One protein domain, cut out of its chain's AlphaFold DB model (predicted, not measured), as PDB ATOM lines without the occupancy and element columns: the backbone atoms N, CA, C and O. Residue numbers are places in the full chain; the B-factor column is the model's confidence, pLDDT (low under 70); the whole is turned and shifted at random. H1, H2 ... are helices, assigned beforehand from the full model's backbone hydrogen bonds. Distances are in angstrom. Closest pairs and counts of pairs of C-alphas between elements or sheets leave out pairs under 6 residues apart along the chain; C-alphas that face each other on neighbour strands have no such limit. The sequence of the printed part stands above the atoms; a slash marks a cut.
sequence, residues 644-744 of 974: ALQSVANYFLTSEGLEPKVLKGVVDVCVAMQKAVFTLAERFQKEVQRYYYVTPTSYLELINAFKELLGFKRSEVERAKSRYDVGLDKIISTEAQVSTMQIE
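Overview. This is residues 644 to 744 of the 974 residues of the protein "Hypothetical protein" of Polarella glacialis (UniProt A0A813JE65). One long helix, H3, sticks out as an arm with residues 712 to 744 from a small body, where its first part, H2 and short H1 form an up-and-down bundle, each helix running against the one before. The arm makes the length: the spans are 84 by 29 by 18 A. The printed part has 101 residues with three named helices, H1, H2, H3 in chain order, and no named strand, all helix in class. It is extended, with radius of gyration of the C-alphas 23.8 A.

Along the chain. H3, residues 696 to 744, is 71.4 A long and ends at C-alpha 744 (-124.291, 9.000, 215.373). H2, residues 660 to 688, is 41.4 A long. H1, residues 644 to 654, is 15.4 A long and begins at C-alpha 644 (-77.199, 14.158, 162.421).

Arrangement. H3, with residues 703 to 707 alone, touches H1 at a shallow tilt of 25 degrees, the same way; the closest C-alphas, Ala 649 and Ile 703, are 7.1 A apart. H1 and H2 form a hairpin and touch through residues 663 to 671 of H2 alone, closest C-alphas Ala 649 and Val 667 at 5.7 A. H2 and H3 are close but not clearly touching. In H1, H2 and H3 every O i to N i+4 pair is within hydrogen-bond range.

Size, cuts and confidence. The C-alphas farthest apart, Gln 689 and Glu 744, are 85.1 A apart. The printed part has no cut, and no printed residue is under 70 in pLDDT.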
ATOM      1  N   ALA A 644     -75.917  14.080 163.114       87.31
ATOM      2  CA  ALA A 644     -77.199  14.158 162.421       87.31
ATOM      3  C   ALA A 644     -78.231  13.235 163.082       87.31
ATOM      4  O   ALA A 644     -79.340  13.680 163.367       87.31
ATOM      5  N   LEU A 645     -77.850  11.994 163.417       90.06
ATOM      6  CA  LEU A 645     -78.722  11.055 164.140       90.06
ATOM      7  C   LEU A 645     -79.166  11.625 165.496       90.06
ATOM      8  O   LEU A 645     -80.354  11.603 165.812       90.06
ATOM      9  N   GLN A 646     -78.235  12.206 166.258       90.75
ATOM     10  CA  GLN A 646     -78.534  12.864 167.533       90.75
ATOM     11  C   GLN A 646     -79.469  14.066 167.360       90.75
ATOM     12  O   GLN A 646     -80.411  14.219 168.133       90.75
ATOM     13  N   SER A 647     -79.231  14.919 166.359       88.38
ATOM     14  CA  SER A 647     -80.061  16.108 166.107       88.38
ATOM     15  C   SER A 647     -81.497  15.723 165.745       88.38
ATOM     16  O   SER A 647     -82.446  16.285 166.288       88.38
ATOM     17  N   VAL A 648     -81.654  14.709 164.889       89.38
ATOM     18  CA  VAL A 648     -82.957  14.162 164.489       89.38
ATOM     19  C   VAL A 648     -83.689  13.557 165.687       89.38
ATOM     20  O   VAL A 648     -84.839  13.910 165.941       89.38
ATOM     21  N   ALA A 649     -83.030  12.695 166.464       90.00
ATOM     22  CA  ALA A 649     -83.648  12.091 167.641       90.00
ATOM     23  C   ALA A 649     -84.047  13.136 168.692       90.00
ATOM     24  O   ALA A 649     -85.157  13.069 169.217       90.00
ATOM     25  N   ASN A 650     -83.195  14.134 168.956       89.44
ATOM     26  CA  ASN A 650     -83.529  15.234 169.862       89.44
ATOM     27  C   ASN A 650     -84.772  15.993 169.390       89.44
ATOM     28  O   ASN A 650     -85.688  16.199 170.184       89.44
ATOM     29  N   TYR A 651     -84.842  16.366 168.109       88.00
ATOM     30  CA  TYR A 651     -85.990  17.089 167.558       88.00
ATOM     31  C   TYR A 651     -87.305  16.323 167.767       88.00
ATOM     32  O   TYR A 651     -88.256  16.859 168.335       88.00
ATOM     33  N   PHE A 652     -87.343  15.039 167.396       87.12
ATOM     34  CA  PHE A 652     -88.571  14.241 167.476       87.12
ATOM     35  C   PHE A 652     -88.971  13.830 168.900       87.12
ATOM     36  O   PHE A 652     -90.165  13.647 169.149       87.12
ATOM     37  N   LEU A 653     -88.013  13.655 169.818       88.50
ATOM     38  CA  LEU A 653     -88.271  13.195 171.191       88.50
ATOM     39  C   LEU A 653     -88.501  14.340 172.187       88.50
ATOM     40  O   LEU A 653     -89.082  14.108 173.248       88.50
ATOM     41  N   THR A 654     -88.104  15.574 171.858       87.56
ATOM     42  CA  THR A 654     -88.351  16.744 172.723       87.56
ATOM     43  C   THR A 654     -89.850  16.982 172.940       87.56
ATOM     44  O   THR A 654     -90.256  17.384 174.030       87.56
ATOM     45  N   SER A 655     -90.696  16.651 171.954       83.56
ATOM     46  CA  SER A 655     -92.157  16.777 172.069       83.56
ATOM     47  C   SER A 655     -92.782  15.883 173.147       83.56
ATOM     48  O   SER A 655     -93.908  16.133 173.559       83.56
ATOM     49  N   GLU A 656     -92.080  14.845 173.615       84.06
ATOM     50  CA  GLU A 656     -92.620  13.839 174.541       84.06
ATOM     51  C   GLU A 656     -92.523  14.232 176.025       84.06
ATOM     52  O   GLU A 656     -92.890  13.436 176.899       84.06
ATOM     53  N   GLY A 657     -92.002  15.425 176.337       81.75
ATOM     54  CA  GLY A 657     -91.924  15.940 177.710       81.75
ATOM     55  C   GLY A 657     -91.073  15.078 178.651       81.75
ATOM     56  O   GLY A 657     -91.377  14.962 179.836       81.75
ATOM     57  N   LEU A 658     -90.045  14.407 178.125       86.12
ATOM     58  CA  LEU A 658     -89.106  13.607 178.915       86.12
ATOM     59  C   LEU A 658     -88.166  14.511 179.727       86.12
ATOM     60  O   LEU A 658     -87.776  15.586 179.273       86.12
ATOM     61  N   GLU A 659     -87.748  14.052 180.908       89.50
ATOM     62  CA  GLU A 659     -86.734  14.754 181.703       89.50
ATOM     63  C   GLU A 659     -85.424  14.888 180.894       89.50
ATOM     64  O   GLU A 659     -84.996  13.896 180.294       89.50
ATOM     65  N   PRO A 660     -84.730  16.048 180.894       88.44
ATOM     66  CA  PRO A 660     -83.578  16.292 180.014       88.44
ATOM     67  C   PRO A 660     -82.468  15.236 180.099       88.44
ATOM     68  O   PRO A 660     -81.859  14.870 179.093       88.44
ATOM     69  N   LYS A 661     -82.213  14.705 181.302       90.88
ATOM     70  CA  LYS A 661     -81.213  13.651 181.519       90.88
ATOM     71  C   LYS A 661     -81.634  12.320 180.889       90.88
ATOM     72  O   LYS A 661     -80.803  11.634 180.297       90.88
ATOM     73  N   VAL A 662     -82.917  11.972 180.999       91.12
ATOM     74  CA  VAL A 662     -83.494  10.761 180.403       91.12
ATOM     75  C   VAL A 662     -83.555  10.903 178.885       91.12
ATOM     76  O   VAL A 662     -83.143   9.986 178.183       91.12
ATOM     77  N   LEU A 663     -83.976  12.066 178.379       90.19
ATOM     78  CA  LEU A 663     -84.012  12.380 176.950       90.19
ATOM     79  C   LEU A 663     -82.645  12.157 176.297       90.19
ATOM     80  O   LEU A 663     -82.552  11.434 175.308       90.19
ATOM     81  N   LYS A 664     -81.576  12.699 176.896       90.81
ATOM     82  CA  LYS A 664     -80.208  12.495 176.405       90.81
ATOM     83  C   LYS A 664     -79.829  11.011 176.358       90.81
ATOM     84  O   LYS A 664     -79.315  10.547 175.346       90.81
ATOM     85  N   GLY A 665     -80.137  10.259 177.417       92.69
ATOM     86  CA  GLY A 665     -79.881   8.818 177.461       92.69
ATOM     87  C   GLY A 665     -80.637   8.037 176.380       92.69
ATOM     88  O   GLY A 665     -80.056   7.168 175.737       92.69
ATOM     89  N   VAL A 666     -81.909   8.366 176.133       92.00
ATOM     90  CA  VAL A 666     -82.716   7.736 175.073       92.00
ATOM     91  C   VAL A 666     -82.144   8.055 173.690       92.00
ATOM     92  O   VAL A 666     -81.991   7.150 172.872       92.00
ATOM     93  N   VAL A 667     -81.765   9.312 173.442       91.94
ATOM     94  CA  VAL A 667     -81.134   9.739 172.181       91.94
ATOM     95  C   VAL A 667     -79.835   8.971 171.925       91.94
ATOM     96  O   VAL A 667     -79.647   8.439 170.827       91.94
ATOM     97  N   ASP A 668     -78.975   8.844 172.937       92.25
ATOM     98  CA  ASP A 668     -77.721   8.090 172.835       92.25
ATOM     99  C   ASP A 668     -77.972   6.606 172.512       92.25
ATOM    100  O   ASP A 668     -77.280   6.028 171.667       92.25
ATOM    101  N   VAL A 669     -79.004   5.999 173.110       92.94
ATOM    102  CA  VAL A 669     -79.418   4.617 172.811       92.94
ATOM    103  C   VAL A 669     -79.920   4.481 171.373       92.94
ATOM    104  O   VAL A 669     -79.505   3.548 170.683       92.94
ATOM    105  N   CYS A 670     -80.750   5.404 170.881       91.75
ATOM    106  CA  CYS A 670     -81.221   5.382 169.494       91.75
ATOM    107  C   CYS A 670     -80.047   5.434 168.502       91.75
ATOM    108  O   CYS A 670     -80.012   4.666 167.539       91.75
ATOM    109  N   VAL A 671     -79.061   6.304 168.741       91.75
ATOM    110  CA  VAL A 671     -77.859   6.391 167.892       91.75
ATOM    111  C   VAL A 671     -77.018   5.115 167.982       91.75
ATOM    112  O   VAL A 671     -76.555   4.607 166.957       91.75
ATOM    113  N   ALA A 672     -76.843   4.555 169.181       92.62
ATOM    114  CA  ALA A 672     -76.107   3.308 169.377       92.62
ATOM    115  C   ALA A 672     -76.767   2.118 168.659       92.62
ATOM    116  O   ALA A 672     -76.067   1.334 168.012       92.62
ATOM    117  N   MET A 673     -78.100   2.012 168.706       92.00
ATOM    118  CA  MET A 673     -78.860   0.997 167.970       92.00
ATOM    119  C   MET A 673     -78.607   1.107 166.466       92.00
ATOM    120  O   MET A 673     -78.270   0.111 165.829       92.00
ATOM    121  N   GLN A 674     -78.679   2.317 165.908       90.19
ATOM    122  CA  GLN A 674     -78.455   2.528 164.479       90.19
ATOM    123  C   GLN A 674     -77.034   2.119 164.051       90.19
ATOM    124  O   GLN A 674     -76.861   1.406 163.061       90.19
ATOM    125  N   LYS A 675     -76.010   2.490 164.830       89.69
ATOM    126  CA  LYS A 675     -74.613   2.067 164.602       89.69
ATOM    127  C   LYS A 675     -74.429   0.553 164.658       89.69
ATOM    128  O   LYS A 675     -73.703  -0.020 163.840       89.69
ATOM    129  N   ALA A 676     -75.075  -0.098 165.623       92.19
ATOM    130  CA  ALA A 676     -75.034  -1.548 165.745       92.19
ATOM    131  C   ALA A 676     -75.637  -2.215 164.501       92.19
ATOM    132  O   ALA A 676     -75.040  -3.146 163.963       92.19
ATOM    133  N   VAL A 677     -76.758  -1.695 163.988       92.19
ATOM    134  CA  VAL A 677     -77.396  -2.204 162.765       92.19
ATOM    135  C   VAL A 677     -76.488  -2.042 161.542       92.19
ATOM    136  O   VAL A 677     -76.386  -2.987 160.765       92.19
ATOM    137  N   PHE A 678     -75.764  -0.926 161.389       88.12
ATOM    138  CA  PHE A 678     -74.772  -0.780 160.308       88.12
ATOM    139  C   PHE A 678     -73.679  -1.856 160.375       88.12
ATOM    140  O   PHE A 678     -73.390  -2.524 159.382       88.12
ATOM    141  N   THR A 679     -73.127  -2.096 161.567       90.75
ATOM    142  CA  THR A 679     -72.080  -3.114 161.775       90.75
ATOM    143  C   THR A 679     -72.611  -4.527 161.497       90.75
ATOM    144  O   THR A 679     -71.935  -5.356 160.883       90.75
ATOM    145  N   LEU A 680     -73.848  -4.808 161.920       93.62
ATOM    146  CA  LEU A 680     -74.525  -6.077 161.656       93.62
ATOM    147  C   LEU A 680     -74.840  -6.259 160.169       93.62
ATOM    148  O   LEU A 680     -74.689  -7.369 159.668       93.62
ATOM    149  N   ALA A 681     -75.222  -5.200 159.454       91.06
ATOM    150  CA  ALA A 681     -75.471  -5.247 158.016       91.06
ATOM    151  C   ALA A 681     -74.191  -5.571 157.227       91.06
ATOM    152  O   ALA A 681     -74.224  -6.423 156.337       91.06
ATOM    153  N   GLU A 682     -73.048  -4.982 157.596       89.62
ATOM    154  CA  GLU A 682     -71.751  -5.336 157.002       89.62
ATOM    155  C   GLU A 682     -71.372  -6.795 157.272       89.62
ATOM    156  O   GLU A 682     -70.907  -7.509 156.378       89.62
ATOM    157  N   ARG A 683     -71.571  -7.258 158.511       94.31
ATOM    158  CA  ARG A 683     -71.320  -8.653 158.888       94.31
ATOM    159  C   ARG A 683     -72.227  -9.606 158.106       94.31
ATOM    160  O   ARG A 683     -71.738 -10.583 157.547       94.31
ATOM    161  N   PHE A 684     -73.514  -9.285 158.007       94.50
ATOM    162  CA  PHE A 684     -74.507 -10.057 157.262       94.50
ATOM    163  C   PHE A 684     -74.154 -10.151 155.775       94.50
ATOM    164  O   PHE A 684     -74.222 -11.234 155.191       94.50
ATOM    165  N   GLN A 685     -73.695  -9.052 155.172       90.44
ATOM    166  CA  GLN A 685     -73.205  -9.059 153.797       90.44
ATOM    167  C   GLN A 685     -71.990  -9.983 153.641       90.44
ATOM    168  O   GLN A 685     -71.944 -10.764 152.693       90.44
ATOM    169  N   LYS A 686     -71.018  -9.927 154.560       93.50
ATOM    170  CA  LYS A 686     -69.814 -10.776 154.508       93.50
ATOM    171  C   LYS A 686     -70.149 -12.263 154.661       93.50
ATOM    172  O   LYS A 686     -69.637 -13.073 153.892       93.50
ATOM    173  N   GLU A 687     -71.015 -12.611 155.612       95.69
ATOM    174  CA  GLU A 687     -71.359 -14.001 155.942       95.69
ATOM    175  C   GLU A 687     -72.345 -14.630 154.942       95.69
ATOM    176  O   GLU A 687     -72.158 -15.772 154.532       95.69
ATOM    177  N   VAL A 688     -73.384 -13.896 154.529       94.88
ATOM    178  CA  VAL A 688     -74.518 -14.438 153.751       94.88
ATOM    179  C   VAL A 688     -74.491 -13.988 152.284       94.88
ATOM    180  O   VAL A 688     -75.270 -14.486 151.471       94.88
ATOM    181  N   GLN A 689     -73.607 -13.051 151.914       90.19
ATOM    182  CA  GLN A 689     -73.530 -12.457 150.567       90.19
ATOM    183  C   GLN A 689     -74.856 -11.818 150.115       90.19
ATOM    184  O   GLN A 689     -75.162 -11.734 148.925       90.19
ATOM    185  N   ARG A 690     -75.659 -11.349 151.077       86.25
ATOM    186  CA  ARG A 690     -76.915 -10.624 150.849       86.25
ATOM    187  C   ARG A 690     -76.809  -9.227 151.440       86.25
ATOM    188  O   ARG A 690     -76.337  -9.057 152.558       86.25
ATOM    189  N   TYR A 691     -77.269  -8.231 150.694       82.00
ATOM    190  CA  TYR A 691     -77.287  -6.850 151.161       82.00
ATOM    191  C   TYR A 691     -78.524  -6.584 152.020       82.00
ATOM    192  O   TYR A 691     -79.639  -6.930 151.630       82.00
ATOM    193  N   TYR A 692     -78.320  -5.915 153.154       86.81
ATOM    194  CA  TYR A 692     -79.377  -5.275 153.929       86.81
ATOM    195  C   TYR A 692     -79.084  -3.775 153.978       86.81
ATOM    196  O   TYR A 692     -78.043  -3.363 154.487       86.81
ATOM    197  N   TYR A 693     -79.965  -2.963 153.395       82.50
ATOM    198  CA  TYR A 693     -79.757  -1.520 153.302       82.50
ATOM    199  C   TYR A 693     -80.368  -0.818 154.506       82.50
ATOM    200  O   TYR A 693     -81.581  -0.846 154.708       82.50
ATOM    201  N   VAL A 694     -79.520  -0.152 155.280       84.88
ATOM    202  CA  VAL A 694     -79.939   0.660 156.419       84.88
ATOM    203  C   VAL A 694     -80.265   2.063 155.911       84.88
ATOM    204  O   VAL A 694     -79.402   2.742 155.358       84.88
ATOM    205  N   THR A 695     -81.520   2.493 156.055       85.50
ATOM    206  CA  THR A 695     -81.986   3.785 155.526       85.50
ATOM    207  C   THR A 695     -82.359   4.758 156.644       85.50
ATOM    208  O   THR A 695     -82.853   4.319 157.686       85.50
ATOM    209  N   PRO A 696     -82.192   6.081 156.446       85.56
ATOM    210  CA  PRO A 696     -82.689   7.081 157.390       85.56
ATOM    211  C   PRO A 696     -84.196   6.983 157.655       85.56
ATOM    212  O   PRO A 696     -84.643   7.223 158.768       85.56
ATOM    213  N   THR A 697     -84.983   6.552 156.665       85.31
ATOM    214  CA  THR A 697     -86.416   6.257 156.830       85.31
ATOM    215  C   THR A 697     -86.674   5.208 157.906       85.31
ATOM    216  O   THR A 697     -87.512   5.436 158.768       85.31
ATOM    217  N   SER A 698     -85.895   4.122 157.938       87.38
ATOM    218  CA  SER A 698     -86.012   3.097 158.984       87.38
ATOM    219  C   SER A 698     -85.666   3.639 160.378       87.38
ATOM    220  O   SER A 698     -86.238   3.201 161.371       87.38
ATOM    221  N   TYR A 699     -84.758   4.618 160.471       89.81
ATOM    222  CA  TYR A 699     -84.440   5.292 161.736       89.81
ATOM    223  C   TYR A 699     -85.582   6.200 162.212       89.81
ATOM    224  O   TYR A 699     -85.924   6.208 163.393       89.81
ATOM    225  N   LEU A 700     -86.215   6.934 161.292       88.69
ATOM    226  CA  LEU A 700     -87.403   7.733 161.600       88.69
ATOM    227  C   LEU A 700     -88.584   6.845 162.024       88.69
ATOM    228  O   LEU A 700     -89.286   7.177 162.976       88.69
ATOM    229  N   GLU A 701     -88.772   5.695 161.374       89.50
ATOM    230  CA  GLU A 701     -89.767   4.690 161.768       89.50
ATOM    231  C   GLU A 701     -89.503   4.141 163.173       89.50
ATOM    232  O   GLU A 701     -90.440   4.041 163.961       89.50
ATOM    233  N   LEU A 702     -88.242   3.855 163.526       91.12
ATOM    234  CA  LEU A 702     -87.866   3.443 164.882       91.12
ATOM    235  C   LEU A 702     -88.278   4.491 165.926       91.12
ATOM    236  O   LEU A 702     -88.857   4.141 166.955       91.12
ATOM    237  N   ILE A 703     -87.996   5.771 165.665       90.88
ATOM    238  CA  ILE A 703     -88.355   6.866 166.576       90.88
ATOM    239  C   ILE A 703     -89.878   6.997 166.686       90.88
ATOM    240  O   ILE A 703     -90.403   7.095 167.794       90.88
ATOM    241  N   ASN A 704     -90.599   6.959 165.566       91.00
ATOM    242  CA  ASN A 704     -92.059   7.061 165.567       91.00
ATOM    243  C   ASN A 704     -92.713   5.879 166.293       91.00
ATOM    244  O   ASN A 704     -93.575   6.095 167.141       91.00
ATOM    245  N   ALA A 705     -92.246   4.652 166.055       93.25
ATOM    246  CA  ALA A 705     -92.720   3.466 166.763       93.25
ATOM    247  C   ALA A 705     -92.450   3.558 168.274       93.25
ATOM    248  O   ALA A 705     -93.299   3.182 169.082       93.25
ATOM    249  N   PHE A 706     -91.293   4.099 168.673       91.88
ATOM    250  CA  PHE A 706     -91.000   4.364 170.081       91.88
ATOM    251  C   PHE A 706     -91.977   5.382 170.686       91.88
ATOM    252  O   PHE A 706     -92.501   5.133 171.772       91.88
ATOM    253  N   LYS A 707     -92.267   6.487 169.988       91.62
ATOM    254  CA  LYS A 707     -93.235   7.506 170.436       91.62
ATOM    255  C   LYS A 707     -94.640   6.926 170.592       91.62
ATOM    256  O   LYS A 707     -95.264   7.107 171.635       91.62
ATOM    257  N   GLU A 708     -95.116   6.182 169.597       93.44
ATOM    258  CA  GLU A 708     -96.431   5.534 169.637       93.44
ATOM    259  C   GLU A 708     -96.536   4.535 170.796       93.44
ATOM    260  O   GLU A 708     -97.500   4.569 171.566       93.44
ATOM    261  N   LEU A 709     -95.518   3.688 170.977       95.00
ATOM    262  CA  LEU A 709     -95.485   2.712 172.064       95.00
ATOM    263  C   LEU A 709     -95.420   3.390 173.438       95.00
ATOM    264  O   LEU A 709     -96.108   2.962 174.369       95.00
ATOM    265  N   LEU A 710     -94.619   4.452 173.572       92.69
ATOM    266  CA  LEU A 710     -94.517   5.234 174.801       92.69
ATOM    267  C   LEU A 710     -95.857   5.891 175.144       92.69
ATOM    268  O   LEU A 710     -96.306   5.784 176.285       92.69
ATOM    269  N   GLY A 711     -96.516   6.520 174.169       93.38
ATOM    270  CA  GLY A 711     -97.837   7.126 174.338       93.38
ATOM    271  C   GLY A 711     -98.902   6.103 174.737       93.38
ATOM    272  O   GLY A 711     -99.663   6.329 175.686       93.38
ATOM    273  N   PHE A 712     -98.907   4.936 174.086       95.31
ATOM    274  CA  PHE A 712     -99.799   3.828 174.430       95.31
ATOM    275  C   PHE A 712     -99.575   3.348 175.871       95.31
ATOM    276  O   PHE A 712    -100.525   3.253 176.650       95.31
ATOM    277  N   LYS A 713     -98.317   3.101 176.260       95.94
ATOM    278  CA  LYS A 713     -97.978   2.615 177.604       95.94
ATOM    279  C   LYS A 713     -98.229   3.653 178.693       95.94
ATOM    280  O   LYS A 713     -98.732   3.287 179.753       95.94
ATOM    281  N   ARG A 714     -97.957   4.935 178.437       94.50
ATOM    282  CA  ARG A 714     -98.322   6.033 179.348       94.50
ATOM    283  C   ARG A 714     -99.828   6.066 179.585       94.50
ATOM    284  O   ARG A 714    -100.244   6.076 180.736       94.50
ATOM    285  N   SER A 715    -100.629   5.969 178.523       94.50
ATOM    286  CA  SER A 715    -102.095   5.945 178.621       94.50
ATOM    287  C   SER A 715    -102.614   4.721 179.387       94.50
ATOM    288  O   SER A 715    -103.557   4.820 180.170       94.50
ATOM    289  N   GLU A 716    -102.009   3.549 179.174       95.88
ATOM    290  CA  GLU A 716    -102.340   2.314 179.897       95.88
ATOM    291  C   GLU A 716    -102.073   2.461 181.406       95.88
ATOM    292  O   GLU A 716    -102.949   2.169 182.226       95.88
ATOM    293  N   VAL A 717    -100.894   2.976 181.768       96.19
ATOM    294  CA  VAL A 717    -100.496   3.219 183.163       96.19
ATOM    295  C   VAL A 717    -101.342   4.318 183.800       96.19
ATOM    296  O   VAL A 717    -101.765   4.168 184.942       96.19
ATOM    297  N   GLU A 718    -101.648   5.393 183.078       95.25
ATOM    298  CA  GLU A 718    -102.484   6.491 183.568       95.25
ATOM    299  C   GLU A 718    -103.919   6.031 183.846       95.25
ATOM    300  O   GLU A 718    -104.482   6.363 184.888       95.25
ATOM    301  N   ARG A 719    -104.489   5.170 182.993       94.44
ATOM    302  CA  ARG A 719    -105.785   4.526 183.267       94.44
ATOM    303  C   ARG A 719    -105.733   3.632 184.501       94.44
ATOM    304  O   ARG A 719    -106.681   3.633 185.285       94.44
ATOM    305  N   ALA A 720    -104.663   2.858 184.675       94.75
ATOM    306  CA  ALA A 720    -104.492   2.024 185.863       94.75
ATOM    307  C   ALA A 720    -104.373   2.885 187.128       94.75
ATOM    308  O   ALA A 720    -105.072   2.625 188.105       94.75
ATOM    309  N   LYS A 721    -103.567   3.951 187.080       95.56
ATOM    310  CA  LYS A 721    -103.422   4.930 188.161       95.56
ATOM    311  C   LYS A 721    -104.761   5.584 188.502       95.56
ATOM    312  O   LYS A 721    -105.159   5.540 189.654       95.56
ATOM    313  N   SER A 722    -105.504   6.072 187.509       95.00
ATOM    314  CA  SER A 722    -106.819   6.690 187.712       95.00
ATOM    315  C   SER A 722    -107.811   5.748 188.404       95.00
ATOM    316  O   SER A 722    -108.585   6.188 189.248       95.00
ATOM    317  N   ARG A 723    -107.769   4.437 188.122       94.00
ATOM    318  CA  ARG A 723    -108.584   3.455 188.861       94.00
ATOM    319  C   ARG A 723    -108.186   3.359 190.332       94.00
ATOM    320  O   ARG A 723    -109.075   3.241 191.172       94.00
ATOM    321  N   TYR A 724    -106.889   3.388 190.636       94.50
ATOM    322  CA  TYR A 724    -106.410   3.409 192.018       94.50
ATOM    323  C   TYR A 724    -106.761   4.718 192.716       94.50
ATOM    324  O   TYR A 724    -107.225   4.656 193.846       94.50
ATOM    325  N   ASP A 725    -106.625   5.859 192.039       94.38
ATOM    326  CA  ASP A 725    -106.999   7.171 192.573       94.38
ATOM    327  C   ASP A 725    -108.502   7.197 192.909       94.38
ATOM    328  O   ASP A 725    -108.875   7.483 194.040       94.38
ATOM    329  N   VAL A 726    -109.371   6.736 191.996       94.88
ATOM    330  CA  VAL A 726    -110.820   6.597 192.256       94.88
ATOM    331  C   VAL A 726    -111.111   5.605 193.389       94.88
ATOM    332  O   VAL A 726    -112.049   5.795 194.165       94.88
ATOM    333  N   GLY A 727    -110.345   4.516 193.484       94.56
ATOM    334  CA  GLY A 727    -110.458   3.553 194.578       94.56
ATOM    335  C   GLY A 727    -110.082   4.166 195.928       94.56
ATOM    336  O   GLY A 727    -110.806   3.986 196.904       94.56
ATOM    337  N   LEU A 728    -108.989   4.926 195.964       94.75
ATOM    338  CA  LEU A 728    -108.506   5.636 197.141       94.75
ATOM    339  C   LEU A 728    -109.499   6.718 197.573       94.75
ATOM    340  O   LEU A 728    -109.861   6.759 198.744       94.75
ATOM    341  N   ASP A 729    -110.022   7.507 196.633       94.38
ATOM    342  CA  ASP A 729    -111.050   8.520 196.895       94.38
ATOM    343  C   ASP A 729    -112.306   7.896 197.515       94.38
ATOM    344  O   ASP A 729    -112.876   8.434 198.466       94.38
ATOM    345  N   LYS A 730    -112.725   6.717 197.031       93.19
ATOM    346  CA  LYS A 730    -113.841   5.966 197.626       93.19
ATOM    347  C   LYS A 730    -113.528   5.484 199.036       93.19
ATOM    348  O   LYS A 730    -114.413   5.553 199.885       93.19
ATOM    349  N   ILE A 731    -112.314   4.999 199.296       93.81
ATOM    350  CA  ILE A 731    -111.898   4.574 200.640       93.81
ATOM    351  C   ILE A 731    -111.914   5.772 201.591       93.81
ATOM    352  O   ILE A 731    -112.556   5.687 202.631       93.81
ATOM    353  N   ILE A 732    -111.316   6.899 201.198       93.69
ATOM    354  CA  ILE A 732    -111.291   8.138 201.990       93.69
ATOM    355  C   ILE A 732    -112.717   8.645 202.250       93.69
ATOM    356  O   ILE A 732    -113.073   8.981 203.378       93.69
ATOM    357  N   SER A 733    -113.579   8.644 201.228       93.06
ATOM    358  CA  SER A 733    -114.988   9.023 201.385       93.06
ATOM    359  C   SER A 733    -115.747   8.066 202.306       93.06
ATOM    360  O   SER A 733    -116.630   8.507 203.040       93.06
ATOM    361  N   THR A 734    -115.452   6.767 202.253       92.38
ATOM    362  CA  THR A 734    -116.103   5.765 203.106       92.38
ATOM    363  C   THR A 734    -115.626   5.903 204.546       92.38
ATOM    364  O   THR A 734    -116.444   5.860 205.454       92.38
ATOM    365  N   GLU A 735    -114.332   6.137 204.772       91.94
ATOM    366  CA  GLU A 735    -113.766   6.415 206.095       91.94
ATOM    367  C   GLU A 735    -114.424   7.647 206.729       91.94
ATOM    368  O   GLU A 735    -114.867   7.584 207.878       91.94
ATOM    369  N   ALA A 736    -114.601   8.727 205.962       91.69
ATOM    370  CA  ALA A 736    -115.312   9.919 206.421       91.69
ATOM    371  C   ALA A 736    -116.780   9.624 206.799       91.69
ATOM    372  O   ALA A 736    -117.263  10.075 207.842       91.69
ATOM    373  N   GLN A 737    -117.489   8.827 205.991       89.38
ATOM    374  CA  GLN A 737    -118.870   8.420 206.282       89.38
ATOM    375  C   GLN A 737    -118.961   7.502 207.509       89.38
ATOM    376  O   GLN A 737    -119.846   7.681 208.339       89.38
ATOM    377  N   VAL A 738    -118.042   6.546 207.658       90.00
ATOM    378  CA  VAL A 738    -117.992   5.630 208.809       90.00
ATOM    379  C   VAL A 738    -117.654   6.380 210.091       90.00
ATOM    380  O   VAL A 738    -118.269   6.109 211.118       90.00
ATOM    381  N   SER A 739    -116.744   7.352 210.038       89.25
ATOM    382  CA  SER A 739    -116.464   8.234 211.175       89.25
ATOM    383  C   SER A 739    -117.711   9.021 211.589       89.25
ATOM    384  O   SER A 739    -118.023   9.085 212.775       89.25
ATOM    385  N   THR A 740    -118.482   9.526 210.620       87.88
ATOM    386  CA  THR A 740    -119.766  10.200 210.889       87.88
ATOM    387  C   THR A 740    -120.780   9.245 211.527       87.88
ATOM    388  O   THR A 740    -121.349   9.555 212.569       87.88
ATOM    389  N   MET A 741    -120.943   8.037 210.974       82.56
ATOM    390  CA  MET A 741    -121.839   7.022 211.538       82.56
ATOM    391  C   MET A 741    -121.419   6.573 212.940       82.56
ATOM    392  O   MET A 741    -122.283   6.311 213.767       82.56
ATOM    393  N   GLN A 742    -120.120   6.474 213.243       81.25
ATOM    394  CA  GLN A 742    -119.647   6.138 214.592       81.25
ATOM    395  C   GLN A 742    -120.090   7.177 215.626       81.25
ATOM    396  O   GLN A 742    -120.526   6.785 216.709       81.25
ATOM    397  N   ILE A 743    -120.040   8.463 215.268       85.81
ATOM    398  CA  ILE A 743    -120.534   9.561 216.109       85.81
ATOM    399  C   ILE A 743    -122.046   9.401 216.340       85.81
ATOM    400  O   ILE A 743    -122.489   9.357 217.487       85.81
ATOM    401  N   GLU A 744    -122.832   9.200 215.277       82.56
ATOM    402  CA  GLU A 744    -124.291   9.000 215.373       82.56
ATOM    403  C   GLU A 744    -124.670   7.759 216.208       82.56
ATOM    404  O   GLU A 744    -125.637   7.763 216.973       82.56
TER     405      GLU A 744